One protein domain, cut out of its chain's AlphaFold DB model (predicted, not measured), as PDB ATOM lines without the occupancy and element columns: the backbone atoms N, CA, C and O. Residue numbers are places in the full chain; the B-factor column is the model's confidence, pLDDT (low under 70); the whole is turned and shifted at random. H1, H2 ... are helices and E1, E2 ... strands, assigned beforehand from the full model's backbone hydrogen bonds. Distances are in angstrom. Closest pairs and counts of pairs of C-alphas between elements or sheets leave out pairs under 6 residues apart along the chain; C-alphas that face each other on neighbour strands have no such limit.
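Overview. This is residues 561 to 674 of the 674 residues of the protein "PDZ domain-containing protein" of Bacteroidetes bacterium (UniProt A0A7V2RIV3). One twisted sheet folds over on itself into a flattened sandwich, because its long hairpin E3 and E4 bends back and has a part in each layer. The first part of E3 and the last part of E4 make one layer with E2; the rest of both makes the other with E5, E6 and E1. The edge between E1 and E2 is nearly closed, and H1 sits outside, only grazing the sheet. The printed part has 114 residues, with one named helix and six named strands in the order E1 H1 E2 E3 E4 E5 E6; it is mostly strand, and all neighbour strands are antiparallel. It is compact, with a radius of gyration of the C-alphas of 13.3 A and spans of 38 by 31 by 19 A.

Arrangement. E1, residues 561 to 565, is an edge strand antiparallel to E6, residues 663 to 673; N 563 and O 670 are 2.8 A apart, within hydrogen-bond range. H1, residues 569 to 576, only grazes the sheet with residues 571 to 575; every O i to N i+4 pair in it is within hydrogen-bond range. E2, residues 591 to 596, and E3, residues 603 to 622, form a hairpin, with N 594 and O 607 2.9 A apart. E3 and E4, residues 627 to 645, form another, with N 608 and O 640 3.0 A apart and N 616 and O 634 2.8 A apart. E2, E3 and E4 are a meander, each strand the antiparallel neighbour of the one before. E5, residues 652 to 660, is antiparallel to E3, with N 619 and O 657 2.8 A apart. E2 and E5 lie on one side of E3, beside residues 604 to 609 and 614 to 622, and E4 on the other side. E5 and E6 form a hairpin, with N 656 and O 667 2.8 A apart. The closest C-alphas of E1 and E2, Val 562 and Leu 595, are 7.4 A apart.

Along the chain. E1 begins at C-alpha 561, (172.455, 160.639, 144.077). H1 measures 10.3 A and E2 15.4 A from first to last C-alpha. E3 bends by 157 degrees, from C-alpha 603 at (176.138, 157.701, 153.707) past C-alpha 612 at (175.481, 183.129, 165.473) to C-alpha 622 at (162.072, 160.226, 156.733); its ends are 14.6 A apart. E4 bends by 172 degrees, its ends 12.5 A apart. E5 measures 26.6 A and E6 33.0 A.

Size, cuts and confidence. The two C-alphas farthest apart, Glu 613 and Asn 674, are 39.1 A apart. The printed part has no cut. The link from H1 to E2, residues 577 to 590, is long. The mean pLDDT of the printed part is 83.1; residues 597 to 603, 642 to 643, 645 to 650 and 674 are under 70.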
ATOM      1  N   GLU A 561     172.321 159.190 144.173       76.19
ATOM      2  CA  GLU A 561     172.455 160.639 144.077       76.19
ATOM      3  C   GLU A 561     171.668 161.348 145.183       76.19
ATOM      4  O   GLU A 561     170.509 161.025 145.472       76.19
ATOM      5  N   VAL A 562     172.293 162.370 145.774       80.62
ATOM      6  CA  VAL A 562     171.690 163.203 146.819       80.62
ATOM      7  C   VAL A 562     171.289 164.565 146.266       80.62
ATOM      8  O   VAL A 562     172.122 165.413 145.948       80.62
ATOM      9  N   GLY A 563     169.985 164.816 146.198       83.44
ATOM     10  CA  GLY A 563     169.417 166.111 145.842       83.44
ATOM     11  C   GLY A 563     169.034 166.932 147.072       83.44
ATOM     12  O   GLY A 563     168.181 166.518 147.856       83.44
ATOM     13  N   LEU A 564     169.595 168.135 147.219       88.31
ATOM     14  CA  LEU A 564     169.115 169.137 148.179       88.31
ATOM     15  C   LEU A 564     168.091 170.065 147.517       88.31
ATOM     16  O   LEU A 564     168.400 170.816 146.592       88.31
ATOM     17  N   HIS A 565     166.870 170.071 148.040       90.81
ATOM     18  CA  HIS A 565     165.758 170.865 147.531       90.81
ATOM     19  C   HIS A 565     165.104 171.702 148.634       90.81
ATOM     20  O   HIS A 565     165.207 171.433 149.834       90.81
ATOM     21  N   ARG A 566     164.377 172.744 148.222       90.38
ATOM     22  CA  ARG A 566     163.450 173.438 149.122       90.38
ATOM     23  C   ARG A 566     162.278 172.514 149.456       90.38
ATOM     24  O   ARG A 566     161.810 171.773 148.595       90.38
ATOM     25  N   ILE A 567     161.803 172.585 150.697       91.12
ATOM     26  CA  ILE A 567     160.549 171.943 151.104       91.12
ATOM     27  C   ILE A 567     159.373 172.602 150.365       91.12
ATOM     28  O   ILE A 567     159.366 173.821 150.178       91.12
ATOM     29  N   SER A 568     158.392 171.800 149.946       91.00
ATOM     30  CA  SER A 568     157.131 172.291 149.374       91.00
ATOM     31  C   SER A 568     156.044 172.491 150.441       91.00
ATOM     32  O   SER A 568     156.109 171.907 151.524       91.00
ATOM     33  N   ASP A 569     154.994 173.257 150.116       90.06
ATOM     34  CA  ASP A 569     153.812 173.421 150.981       90.06
ATOM     35  C   ASP A 569     153.126 172.089 151.318       90.06
ATOM     36  O   ASP A 569     152.489 171.961 152.366       90.06
ATOM     37  N   ASP A 570     153.209 171.104 150.423       88.56
ATOM     38  CA  ASP A 570     152.622 169.781 150.625       88.56
ATOM     39  C   ASP A 570     153.501 168.911 151.533       88.56
ATOM     40  O   ASP A 570     152.972 168.239 152.422       88.56
ATOM     41  N   ASP A 571     154.831 168.978 151.385       90.56
ATOM     42  CA  ASP A 571     155.776 168.313 152.294       90.56
ATOM     43  C   ASP A 571     155.592 168.838 153.733       90.56
ATOM     44  O   ASP A 571     155.425 168.053 154.670       90.56
ATOM     45  N   ALA A 572     155.540 170.167 153.902       88.75
ATOM     46  CA  ALA A 572     155.346 170.813 155.199       88.75
ATOM     47  C   ALA A 572     153.991 170.452 155.830       88.75
ATOM     48  O   ALA A 572     153.929 170.120 157.013       88.75
ATOM     49  N   ARG A 573     152.899 170.440 155.049       88.44
ATOM     50  CA  ARG A 573     151.573 170.007 155.534       88.44
ATOM     51  C   ARG A 573     151.552 168.531 155.934       88.44
ATOM     52  O   ARG A 573     150.957 168.188 156.956       88.44
ATOM     53  N   SER A 574     152.208 167.665 155.160       88.69
ATOM     54  CA  SER A 574     152.317 166.230 155.453       88.69
ATOM     55  C   SER A 574     153.039 165.976 156.779       88.69
ATOM     56  O   SER A 574     152.526 165.243 157.626       88.69
ATOM     57  N   LEU A 575     154.186 166.622 157.007       87.88
ATOM     58  CA  LEU A 575     154.947 166.508 158.258       87.88
ATOM     59  C   LEU A 575     154.236 167.192 159.435       87.88
ATOM     60  O   LEU A 575     154.167 166.619 160.523       87.88
ATOM     61  N   GLY A 576     153.593 168.337 159.197       87.50
ATOM     62  CA  GLY A 576     152.788 169.034 160.199       87.50
ATOM     63  C   GLY A 576     151.629 168.181 160.720       87.50
ATOM     64  O   GLY A 576     151.383 168.141 161.923       87.50
ATOM     65  N   SER A 577     150.973 167.400 159.849       84.69
ATOM     66  CA  SER A 577     149.935 166.439 160.266       84.69
ATOM     67  C   SER A 577     150.451 165.323 161.190       84.69
ATOM     68  O   SER A 577     149.667 164.704 161.906       84.69
ATOM     69  N   LYS A 578     151.771 165.096 161.203       86.06
ATOM     70  CA  LYS A 578     152.481 164.121 162.044       86.06
ATOM     71  C   LYS A 578     153.111 164.766 163.287       86.06
ATOM     72  O   LYS A 578     153.842 164.101 164.012       86.06
ATOM     73  N   GLY A 579     152.828 166.047 163.539       84.75
ATOM     74  CA  GLY A 579     153.349 166.793 164.685       84.75
ATOM     75  C   GLY A 579     154.772 167.328 164.504       84.75
ATOM     76  O   GLY A 579     155.404 167.685 165.495       84.75
ATOM     77  N   ILE A 580     155.281 167.383 163.271       86.62
ATOM     78  CA  ILE A 580     156.623 167.884 162.958       86.62
ATOM     79  C   ILE A 580     156.472 169.239 162.274       86.62
ATOM     80  O   ILE A 580     155.991 169.320 161.144       86.62
ATOM     81  N   ASP A 581     156.863 170.303 162.970       85.19
ATOM     82  CA  ASP A 581     156.815 171.654 162.418       85.19
ATOM     83  C   ASP A 581     157.980 171.877 161.447       85.19
ATOM     84  O   ASP A 581     159.136 171.654 161.798       85.19
ATOM     85  N   MET A 582     157.668 172.288 160.217       85.75
ATOM     86  CA  MET A 582     158.621 172.484 159.116       85.75
ATOM     87  C   MET A 582     158.312 173.806 158.399       85.75
ATOM     88  O   MET A 582     157.784 173.805 157.280       85.75
ATOM     89  N   PRO A 583     158.579 174.954 159.042       80.81
ATOM     90  CA  PRO A 583     158.224 176.253 158.495       80.81
ATOM     91  C   PRO A 583     159.094 176.583 157.276       80.81
ATOM     92  O   PRO A 583     160.321 176.587 157.306       80.81
ATOM     93  N   ILE A 584     158.427 176.904 156.172       83.12
ATOM     94  CA  ILE A 584     159.054 177.130 154.858       83.12
ATOM     95  C   ILE A 584     159.836 178.453 154.829       83.12
ATOM     96  O   ILE A 584     160.688 178.669 153.964       83.12
ATOM     97  N   SER A 585     159.564 179.341 155.789       79.88
ATOM     98  CA  SER A 585     160.145 180.680 155.882       79.88
ATOM     99  C   SER A 585     161.659 180.695 156.082       79.88
ATOM    100  O   SER A 585     162.254 181.700 155.711       79.88
ATOM    101  N   ASN A 586     162.269 179.615 156.601       85.12
ATOM    102  CA  ASN A 586     163.705 179.522 156.915       85.12
ATOM    103  C   ASN A 586     164.235 180.792 157.594       85.12
ATOM    104  O   ASN A 586     164.951 181.587 156.990       85.12
ATOM    105  N   ASP A 587     163.831 181.013 158.837       89.06
ATOM    106  CA  ASP A 587     164.190 182.203 159.606       89.06
ATOM    107  C   ASP A 587     165.560 182.095 160.305       89.06
ATOM    108  O   ASP A 587     166.029 183.075 160.893       89.06
ATOM    109  N   LEU A 588     166.211 180.929 160.210       92.19
ATOM    110  CA  LEU A 588     167.618 180.710 160.541       92.19
ATOM    111  C   LEU A 588     168.496 180.813 159.283       92.19
ATOM    112  O   LEU A 588     168.236 180.160 158.271       92.19
ATOM    113  N   GLU A 589     169.552 181.619 159.367       91.75
ATOM    114  CA  GLU A 589     170.577 181.732 158.329       91.75
ATOM    115  C   GLU A 589     171.581 180.584 158.484       91.75
ATOM    116  O   GLU A 589     172.171 180.415 159.548       91.75
ATOM    117  N   VAL A 590     171.717 179.772 157.433       93.06
ATOM    118  CA  VAL A 590     172.630 178.624 157.371       93.06
ATOM    119  C   VAL A 590     173.507 178.799 156.143       93.06
ATOM    120  O   VAL A 590     173.001 178.834 155.015       93.06
ATOM    121  N   GLU A 591     174.809 178.916 156.364       92.62
ATOM    122  CA  GLU A 591     175.807 179.074 155.314       92.62
ATOM    123  C   GLU A 591     176.465 177.733 154.976       92.62
ATOM    124  O   GLU A 591     176.346 176.764 155.719       92.62
ATOM    125  N   ARG A 592     177.124 177.659 153.811       88.62
ATOM    126  CA  ARG A 592     177.936 176.505 153.366       88.62
ATOM    127  C   ARG A 592     177.261 175.124 153.453       88.62
ATOM    128  O   ARG A 592     177.956 174.118 153.454       88.62
ATOM    129  N   LEU A 593     175.923 175.060 153.442       92.62
ATOM    130  CA  LEU A 593     175.206 173.786 153.497       92.62
ATOM    131  C   LEU A 593     175.574 172.887 152.309       92.62
ATOM    132  O   LEU A 593     175.247 173.216 151.162       92.62
ATOM    133  N   LYS A 594     176.164 171.730 152.595       88.94
ATOM    134  CA  LYS A 594     176.597 170.750 151.598       88.94
ATOM    135  C   LYS A 594     176.353 169.326 152.096       88.94
ATOM    136  O   LYS A 594     176.361 169.074 153.294       88.94
ATOM    137  N   LEU A 595     176.085 168.425 151.146       83.38
ATOM    138  CA  LEU A 595     176.068 166.979 151.359       83.38
ATOM    139  C   LEU A 595     177.119 166.333 150.443       83.38
ATOM    140  O   LEU A 595     177.051 166.542 149.226       83.38
ATOM    141  N   SER A 596     178.073 165.579 150.995       75.25
ATOM    142  CA  SER A 596     179.144 164.903 150.232       75.25
ATOM    143  C   SER A 596     179.488 163.501 150.753       75.25
ATOM    144  O   SER A 596     179.222 163.216 151.907       75.25
ATOM    145  N   PRO A 597     180.099 162.618 149.940       57.34
ATOM    146  CA  PRO A 597     180.193 162.693 148.484       57.34
ATOM    147  C   PRO A 597     178.821 162.463 147.819       57.34
ATOM    148  O   PRO A 597     177.858 162.025 148.448       57.34
ATOM    149  N   ASN A 598     178.712 162.828 146.544       59.53
ATOM    150  CA  ASN A 598     177.516 162.627 145.728       59.53
ATOM    151  C   ASN A 598     177.961 162.226 144.306       59.53
ATOM    152  O   ASN A 598     178.596 163.061 143.653       59.53
ATOM    153  N   PRO A 599     177.677 161.000 143.818       55.31
ATOM    154  CA  PRO A 599     176.872 159.942 144.446       55.31
ATOM    155  C   PRO A 599     177.542 159.298 145.672       55.31
ATOM    156  O   PRO A 599     178.745 159.451 145.886       55.31
ATOM    157  N   ASN A 600     176.757 158.595 146.492       62.69
ATOM    158  CA  ASN A 600     177.240 157.853 147.659       62.69
ATOM    159  C   ASN A 600     176.532 156.505 147.849       62.69
ATOM    160  O   ASN A 600     175.594 156.164 147.132       62.69
ATOM    161  N   MET A 601     177.002 155.739 148.836       56.59
ATOM    162  CA  MET A 601     176.468 154.422 149.196       56.59
ATOM    163  C   MET A 601     175.436 154.494 150.339       56.59
ATOM    164  O   MET A 601     175.433 153.645 151.228       56.59
ATOM    165  N   GLY A 602     174.613 155.547 150.383       58.06
ATOM    166  CA  GLY A 602     173.651 155.775 151.470       58.06
ATOM    167  C   GLY A 602     174.240 156.432 152.728       58.06
ATOM    168  O   GLY A 602     173.529 156.584 153.719       58.06
ATOM    169  N   MET A 603     175.502 156.868 152.681       66.94
ATOM    170  CA  MET A 603     176.138 157.701 153.707       66.94
ATOM    171  C   MET A 603     176.547 159.047 153.116       66.94
ATOM    172  O   MET A 603     177.134 159.085 152.036       66.94
ATOM    173  N   PHE A 604     176.278 160.144 153.820       74.00
ATOM    174  CA  PHE A 604     176.754 161.468 153.424       74.00
ATOM    175  C   PHE A 604     177.205 162.294 154.624       74.00
ATOM    176  O   PHE A 604     176.584 162.279 155.679       74.00
ATOM    177  N   GLU A 605     178.256 163.065 154.426       76.69
ATOM    178  CA  GLU A 605     178.704 164.154 155.274       76.69
ATOM    179  C   GLU A 605     177.751 165.346 155.121       76.69
ATOM    180  O   GLU A 605     177.539 165.839 154.011       76.69
ATOM    181  N   LEU A 606     177.137 165.784 156.219       83.06
ATOM    182  CA  LEU A 606     176.365 167.017 156.318       83.06
ATOM    183  C   LEU A 606     177.275 168.130 156.832       83.06
ATOM    184  O   LEU A 606     177.602 168.150 158.014       83.06
ATOM    185  N   GLU A 607     177.593 169.089 155.967       86.06
ATOM    186  CA  GLU A 607     178.372 170.279 156.313       86.06
ATOM    187  C   GLU A 607     177.467 171.517 156.350       86.06
ATOM    188  O   GLU A 607     176.633 171.686 155.456       86.06
ATOM    189  N   PHE A 608     177.622 172.398 157.340       92.12
ATOM    190  CA  PHE A 608     177.034 173.744 157.339       92.12
ATOM    191  C   PHE A 608     177.759 174.693 158.299       92.12
ATOM    192  O   PHE A 608     178.480 174.253 159.182       92.12
ATOM    193  N   ASP A 609     177.506 175.994 158.179       91.50
ATOM    194  CA  ASP A 609     178.012 177.023 159.092       91.50
ATOM    195  C   ASP A 609     176.873 177.856 159.695       91.50
ATOM    196  O   ASP A 609     175.919 178.233 159.001       91.50
ATOM    197  N   LEU A 610     176.980 178.143 160.996       92.38
ATOM    198  CA  LEU A 610     176.078 179.032 161.731       92.38
ATOM    199  C   LEU A 610     176.846 180.228 162.294       92.38
ATOM    200  O   LEU A 610     177.553 180.119 163.292       92.38
ATOM    201  N   ALA A 611     176.621 181.409 161.716       88.81
ATOM    202  CA  ALA A 611     177.318 182.638 162.099       88.81
ATOM    203  C   ALA A 611     177.021 183.124 163.534       88.81
ATOM    204  O   ALA A 611     177.778 183.923 164.091       88.81
ATOM    205  N   THR A 612     175.905 182.698 164.134       90.31
ATOM    206  CA  THR A 612     175.481 183.129 165.473       90.31
ATOM    207  C   THR A 612     175.451 181.981 166.463       90.31
ATOM    208  O   THR A 612     175.024 180.882 166.125       90.31
ATOM    209  N   GLU A 613     175.846 182.259 167.705       90.81
ATOM    210  CA  GLU A 613     175.801 181.283 168.793       90.81
ATOM    211  C   GLU A 613     174.367 181.081 169.299       90.81
ATOM    212  O   GLU A 613     173.625 182.033 169.577       90.81
ATOM    213  N   GLY A 614     173.965 179.825 169.468       88.56
ATOM    214  CA  GLY A 614     172.663 179.505 170.029       88.56
ATOM    215  C   GLY A 614     172.453 178.030 170.299       88.56
ATOM    216  O   GLY A 614     173.183 177.188 169.784       88.56
ATOM    217  N   ASN A 615     171.418 177.722 171.081       86.31
ATOM    218  CA  ASN A 615     171.013 176.341 171.338       86.31
ATOM    219  C   ASN A 615     170.553 175.700 170.030       86.31
ATOM    220  O   ASN A 615     169.487 176.074 169.534       86.31
ATOM    221  N   THR A 616     171.354 174.781 169.495       89.44
ATOM    222  CA  THR A 616     171.233 174.244 168.142       89.44
ATOM    223  C   THR A 616     170.888 172.757 168.160       89.44
ATOM    224  O   THR A 616     171.499 171.965 168.868       89.44
ATOM    225  N   MET A 617     169.910 172.369 167.347       87.88
ATOM    226  CA  MET A 617     169.478 170.986 167.160       87.88
ATOM    227  C   MET A 617     169.382 170.682 165.670       87.88
ATOM    228  O   MET A 617     168.721 171.420 164.934       87.88
ATOM    229  N   VAL A 618     169.981 169.570 165.255       89.88
ATOM    230  CA  VAL A 618     169.958 169.062 163.883       89.88
ATOM    231  C   VAL A 618     169.153 167.769 163.853       89.88
ATOM    232  O   VAL A 618     169.406 166.852 164.633       89.88
ATOM    233  N   LYS A 619     168.167 167.682 162.960       89.25
ATOM    234  CA  LYS A 619     167.324 166.494 162.777       89.25
ATOM    235  C   LYS A 619     167.171 166.159 161.305       89.25
ATOM    236  O   LYS A 619     166.974 167.052 160.487       89.25
ATOM    237  N   VAL A 620     167.175 164.870 160.984       88.00
ATOM    238  CA  VAL A 620     166.756 164.359 159.676       88.00
ATOM    239  C   VAL A 620     165.586 163.414 159.884       88.00
ATOM    240  O   VAL A 620     165.671 162.466 160.666       88.00
ATOM    241  N   PHE A 621     164.487 163.675 159.185       86.06
ATOM    242  CA  PHE A 621     163.277 162.859 159.215       86.06
ATOM    243  C   PHE A 621     163.092 162.122 157.894       86.06
ATOM    244  O   PHE A 621     163.374 162.676 156.835       86.06
ATOM    245  N   ASN A 622     162.556 160.908 157.934       87.50
ATOM    246  CA  ASN A 622     162.072 160.226 156.733       87.50
ATOM    247  C   ASN A 622     160.631 160.661 156.376       87.50
ATOM    248  O   ASN A 622     159.982 161.414 157.112       87.50
ATOM    249  N   GLN A 623     160.079 160.150 155.268       85.06
ATOM    250  CA  GLN A 623     158.700 160.454 154.849       85.06
ATOM    251  C   GLN A 623     157.627 160.075 155.882       85.06
ATOM    252  O   GLN A 623     156.558 160.692 155.898       85.06
ATOM    253  N   SER A 624     157.865 159.083 156.748       81.75
ATOM    254  CA  SER A 624     156.904 158.703 157.790       81.75
ATOM    255  C   SER A 624     156.925 159.642 158.999       81.75
ATOM    256  O   SER A 624     156.017 159.575 159.823       81.75
ATOM    257  N   GLY A 625     157.885 160.572 159.064       79.25
ATOM    258  CA  GLY A 625     158.073 161.489 160.186       79.25
ATOM    259  C   GLY A 625     158.930 160.907 161.313       79.25
ATOM    260  O   GLY A 625     159.047 161.509 162.378       79.25
ATOM    261  N   ARG A 626     159.556 159.743 161.113       78.81
ATOM    262  CA  ARG A 626     160.539 159.213 162.060       78.81
ATOM    263  C   ARG A 626     161.838 160.003 161.911       78.81
ATOM    264  O   ARG A 626     162.356 160.117 160.800       78.81
ATOM    265  N   ALA A 627     162.367 160.518 163.020       78.94
ATOM    266  CA  ALA A 627     163.725 161.047 163.063       78.94
ATOM    267  C   ALA A 627     164.708 159.878 162.915       78.94
ATOM    268  O   ALA A 627     164.695 158.954 163.729       78.94
ATOM    269  N   ILE A 628     165.498 159.897 161.846       77.19
ATOM    270  CA  ILE A 628     166.544 158.901 161.558       77.19
ATOM    271  C   ILE A 628     167.931 159.413 161.948       77.19
ATOM    272  O   ILE A 628     168.856 158.635 162.128       77.19
ATOM    273  N   TYR A 629     168.048 160.727 162.123       78.25
ATOM    274  CA  TYR A 629     169.202 161.385 162.699       78.25
ATOM    275  C   TYR A 629     168.698 162.503 163.606       78.25
ATOM    276  O   TYR A 629     167.795 163.258 163.242       78.25
ATOM    277  N   GLU A 630     169.273 162.603 164.795       80.44
ATOM    278  CA  GLU A 630     169.040 163.715 165.711       80.44
ATOM    279  C   GLU A 630     170.305 163.939 166.534       80.44
ATOM    280  O   GLU A 630     170.790 163.000 167.182       80.44
ATOM    281  N   TYR A 631     170.815 165.168 166.494       81.00
ATOM    282  CA  TYR A 631     172.008 165.595 167.207       81.00
ATOM    283  C   TYR A 631     171.796 166.985 167.811       81.00
ATOM    284  O   TYR A 631     171.337 167.914 167.146       81.00
ATOM    285  N   ASP A 632     172.073 167.100 169.107       83.06
ATOM    286  CA  ASP A 632     171.829 168.304 169.896       83.06
ATOM    287  C   ASP A 632     173.165 168.957 170.228       83.06
ATOM    288  O   ASP A 632     173.800 168.579 171.211       83.06
ATOM    289  N   LEU A 633     173.541 169.953 169.437       77.00
ATOM    290  CA  LEU A 633     174.821 170.653 169.518       77.00
ATOM    291  C   LEU A 633     174.938 171.584 170.732       77.00
ATOM    292  O   LEU A 633     175.980 172.193 170.940       77.00
ATOM    293  N   GLY A 634     173.884 171.739 171.544       78.69
ATOM    294  CA  GLY A 634     173.910 172.704 172.640       78.69
ATOM    295  C   GLY A 634     174.140 174.125 172.118       78.69
ATOM    296  O   GLY A 634     173.601 174.491 171.075       78.69
ATOM    297  N   ARG A 635     174.904 174.948 172.844       80.75
ATOM    298  CA  ARG A 635     175.249 176.308 172.402       80.75
ATOM    299  C   ARG A 635     176.339 176.248 171.335       80.75
ATOM    300  O   ARG A 635     177.494 176.029 171.667       80.75
ATOM    301  N   PHE A 636     175.962 176.471 170.081       83.62
ATOM    302  CA  PHE A 636     176.835 176.262 168.928       83.62
ATOM    303  C   PHE A 636     176.829 177.456 167.965       83.62
ATOM    304  O   PHE A 636     175.788 178.087 167.763       83.62
ATOM    305  N   SER A 637     177.991 177.729 167.372       88.25
ATOM    306  CA  SER A 637     178.242 178.600 166.214       88.25
ATOM    307  C   SER A 637     179.491 178.108 165.486       88.25
ATOM    308  O   SER A 637     180.388 177.584 166.143       88.25
ATOM    309  N   GLY A 638     179.597 178.377 164.188       87.31
ATOM    310  CA  GLY A 638     180.719 177.973 163.345       87.31
ATOM    311  C   GLY A 638     180.388 176.786 162.444       87.31
ATOM    312  O   GLY A 638     179.216 176.463 162.225       87.31
ATOM    313  N   ASP A 639     181.443 176.159 161.928       84.00
ATOM    314  CA  ASP A 639     181.365 175.035 161.001       84.00
ATOM    315  C   ASP A 639     180.985 173.733 161.720       84.00
ATOM    316  O   ASP A 639     181.605 173.327 162.702       84.00
ATOM    317  N   PHE A 640     179.965 173.065 161.201       80.06
ATOM    318  CA  PHE A 640     179.546 171.725 161.575       80.06
ATOM    319  C   PHE A 640     179.808 170.783 160.402       80.06
ATOM    320  O   PHE A 640     179.438 171.103 159.272       80.06
ATOM    321  N   SER A 641     180.383 169.616 160.688       77.94
ATOM    322  CA  SER A 641     180.451 168.484 159.765       77.94
ATOM    323  C   SER A 641     180.171 167.187 160.524       77.94
ATOM    324  O   SER A 641     180.720 166.971 161.607       77.94
ATOM    325  N   ASP A 642     179.305 166.335 159.974       69.38
ATOM    326  CA  ASP A 642     179.042 165.002 160.515       69.38
ATOM    327  C   ASP A 642     178.571 164.025 159.432       69.38
ATOM    328  O   ASP A 642     177.807 164.390 158.537       69.38
ATOM    329  N   TYR A 643     178.972 162.759 159.548       68.19
ATOM    330  CA  TYR A 643     178.547 161.695 158.643       68.19
ATOM    331  C   TYR A 643     177.198 161.120 159.081       68.19
ATOM    332  O   TYR A 643     177.024 160.600 160.186       68.19
ATOM    333  N   ILE A 644     176.232 161.169 158.174       72.62
ATOM    334  CA  ILE A 644     174.890 160.637 158.354       72.62
ATOM    335  C   ILE A 644     174.750 159.362 157.523       72.62
ATOM    336  O   ILE A 644     174.727 159.399 156.293       72.62
ATOM    337  N   ASP A 645     174.610 158.234 158.217       68.25
ATOM    338  CA  ASP A 645     174.238 156.951 157.623       68.25
ATOM    339  C   ASP A 645     172.713 156.855 157.518       68.25
ATOM    340  O   ASP A 645     172.005 156.805 158.529       68.25
ATOM    341  N   ILE A 646     172.198 156.835 156.291       68.69
ATOM    342  CA  ILE A 646     170.789 156.545 156.022       68.69
ATOM    343  C   ILE A 646     170.603 155.327 155.118       68.69
ATOM    344  O   ILE A 646     169.473 155.054 154.709       68.69
ATOM    345  N   ALA A 647     171.665 154.551 154.877       59.94
ATOM    346  CA  ALA A 647     171.645 153.354 154.040       59.94
ATOM    347  C   ALA A 647     170.612 152.336 154.540       59.94
ATOM    348  O   ALA A 647     169.945 151.671 153.752       59.94
ATOM    349  N   GLN A 648     170.387 152.290 155.856       58.19
ATOM    350  CA  GLN A 648     169.378 151.429 156.481       58.19
ATOM    351  C   GLN A 648     167.919 151.815 156.166       58.19
ATOM    352  O   GLN A 648     167.007 151.071 156.524       58.19
ATOM    353  N   ASN A 649     167.667 152.974 155.547       66.50
ATOM    354  CA  ASN A 649     166.320 153.467 155.231       66.50
ATOM    355  C   ASN A 649     165.999 153.463 153.722       66.50
ATOM    356  O   ASN A 649     164.860 153.767 153.362       66.50
ATOM    357  N   GLY A 650     166.964 153.109 152.863       67.44
ATOM    358  CA  GLY A 650     166.785 153.017 151.410       67.44
ATOM    359  C   GLY A 650     166.707 154.367 150.683       67.44
ATOM    360  O   GLY A 650     166.794 155.450 151.277       67.44
ATOM    361  N   ALA A 651     166.544 154.317 149.361       78.50
ATOM    362  CA  ALA A 651     166.334 155.518 148.551       78.50
ATOM    363  C   ALA A 651     164.957 156.139 148.855       78.50
ATOM    364  O   ALA A 651     163.979 155.445 149.133       78.50
ATOM    365  N   GLY A 652     164.839 157.467 148.809       85.38
ATOM    366  CA  GLY A 652     163.596 158.129 149.189       85.38
ATOM    367  C   GLY A 652     163.734 159.602 149.542       85.38
ATOM    368  O   GLY A 652     164.738 160.256 149.277       85.38
ATOM    369  N   THR A 653     162.674 160.163 150.125       88.56
ATOM    370  CA  THR A 653     162.673 161.560 150.579       88.56
ATOM    371  C   THR A 653     162.912 161.662 152.075       88.56
ATOM    372  O   THR A 653     162.228 161.029 152.880       88.56
ATOM    373  N   TYR A 654     163.805 162.569 152.428       91.06
ATOM    374  CA  TYR A 654     164.164 162.921 153.783       91.06
ATOM    375  C   TYR A 654     164.056 164.433 153.977       91.06
ATOM    376  O   TYR A 654     163.974 165.207 153.019       91.06
ATOM    377  N   PHE A 655     164.023 164.868 155.228       93.12
ATOM    378  CA  PHE A 655     163.816 166.263 155.589       93.12
ATOM    379  C   PHE A 655     164.797 166.662 156.679       93.12
ATOM    380  O   PHE A 655     164.688 166.192 157.810       93.12
ATOM    381  N   LEU A 656     165.749 167.520 156.326       93.44
ATOM    382  CA  LEU A 656     166.677 168.155 157.252       93.44
ATOM    383  C   LEU A 656     165.981 169.330 157.934       93.44
ATOM    384  O   LEU A 656     165.387 170.174 157.263       93.44
ATOM    385  N   GLN A 657     166.120 169.404 159.249       94.31
ATOM    386  CA  GLN A 657     165.753 170.538 160.079       94.31
ATOM    387  C   GLN A 657     166.942 170.916 160.961       94.31
ATOM    388  O   GLN A 657     167.399 170.113 161.770       94.31
ATOM    389  N   ILE A 658     167.404 172.155 160.832       95.38
ATOM    390  CA  ILE A 658     168.352 172.795 161.744       95.38
ATOM    391  C   ILE A 658     167.557 173.844 162.509       95.38
ATOM    392  O   ILE A 658     166.889 174.683 161.907       95.38
ATOM    393  N   SER A 659     167.578 173.792 163.833       93.56
ATOM    394  CA  SER A 659     166.900 174.779 164.676       93.56
ATOM    395  C   SER A 659     167.887 175.413 165.636       93.56
ATOM    396  O   SER A 659     168.694 174.698 166.218       93.56
ATOM    397  N   GLN A 660     167.826 176.735 165.793       95.25
ATOM    398  CA  GLN A 660     168.690 177.492 166.694       95.25
ATOM    399  C   GLN A 660     167.902 178.620 167.366       95.25
ATOM    400  O   GLN A 660     167.313 179.464 166.691       95.25
ATOM    401  N   ASN A 661     167.877 178.652 168.704       90.31
ATOM    402  CA  ASN A 661     167.179 179.686 169.491       90.31
ATOM    403  C   ASN A 661     165.708 179.924 169.059       90.31
ATOM    404  O   ASN A 661     165.216 181.052 169.074       90.31
ATOM    405  N   GLY A 662     165.006 178.860 168.652       86.69
ATOM    406  CA  GLY A 662     163.616 178.917 168.182       86.69
ATOM    407  C   GLY A 662     163.434 179.318 166.714       86.69
ATOM    408  O   GLY A 662     162.318 179.222 166.215       86.69
ATOM    409  N   LYS A 663     164.507 179.713 166.018       93.38
ATOM    410  CA  LYS A 663     164.532 179.851 164.558       93.38
ATOM    411  C   LYS A 663     164.829 178.506 163.917       93.38
ATOM    412  O   LYS A 663     165.431 177.631 164.540       93.38
ATOM    413  N   THR A 664     164.443 178.345 162.662       93.75
ATOM    414  CA  THR A 664     164.525 177.074 161.948       93.75
ATOM    415  C   THR A 664     164.957 177.259 160.503       93.75
ATOM    416  O   THR A 664     164.661 178.253 159.842       93.75
ATOM    417  N   PHE A 665     165.651 176.253 160.000       95.06
ATOM    418  CA  PHE A 665     166.026 176.101 158.613       95.06
ATOM    419  C   PHE A 665     165.721 174.669 158.197       95.06
ATOM    420  O   PHE A 665     166.093 173.721 158.888       95.06
ATOM    421  N   VAL A 666     165.038 174.503 157.070       95.06
ATOM    422  CA  VAL A 666     164.572 173.203 156.597       95.06
ATOM    423  C   VAL A 666     164.928 172.963 155.133       95.06
ATOM    424  O   VAL A 666     164.879 173.868 154.286       95.06
ATOM    425  N   ARG A 667     165.288 171.722 154.802       94.56
ATOM    426  CA  ARG A 667     165.571 171.270 153.432       94.56
ATOM    427  C   ARG A 667     165.005 169.882 153.193       94.56
ATOM    428  O   ARG A 667     164.985 169.041 154.082       94.56
ATOM    429  N   LYS A 668     164.566 169.649 151.962       93.06
ATOM    430  CA  LYS A 668     164.214 168.325 151.461       93.06
ATOM    431  C   LYS A 668     165.478 167.688 150.896       93.06
ATOM    432  O   LYS A 668     166.135 168.292 150.054       93.06
ATOM    433  N   ILE A 669     165.795 166.493 151.357       90.50
ATOM    434  CA  ILE A 669     166.865 165.651 150.833       90.50
ATOM    435  C   ILE A 669     166.185 164.554 150.013       90.50
ATOM    436  O   ILE A 669     165.268 163.894 150.496       90.50
ATOM    437  N   VAL A 670     166.573 164.386 148.756       88.06
ATOM    438  CA  VAL A 670     166.079 163.310 147.894       88.06
ATOM    439  C   VAL A 670     167.243 162.381 147.616       88.06
ATOM    440  O   VAL A 670     168.212 162.800 146.999       88.06
ATOM    441  N   LEU A 671     167.133 161.142 148.079       83.69
ATOM    442  CA  LEU A 671     167.988 160.052 147.645       83.69
ATOM    443  C   LEU A 671     167.325 159.363 146.459       83.69
ATOM    444  O   LEU A 671     166.223 158.827 146.604       83.69
ATOM    445  N   ALA A 672     167.979 159.376 145.305       79.44
ATOM    446  CA  ALA A 672     167.529 158.664 144.117       79.44
ATOM    447  C   ALA A 672     168.618 157.700 143.654       79.44
ATOM    448  O   ALA A 672     169.786 158.068 143.600       79.44
ATOM    449  N   LYS A 673     168.226 156.470 143.325       71.94
ATOM    450  CA  LYS A 673     169.117 155.507 142.683       71.94
ATOM    451  C   LYS A 673     169.258 155.872 141.205       71.94
ATOM    452  O   LYS A 673     168.230 156.143 140.573       71.94
ATOM    453  N   ASN A 674     170.490 155.917 140.702       60.56
ATOM    454  CA  ASN A 674     170.763 156.178 139.285       60.56
ATOM    455  C   ASN A 674     170.389 155.003 138.373       60.56
ATOM    456  O   ASN A 674     170.496 153.836 138.819       60.56
TER     457      ASN A 674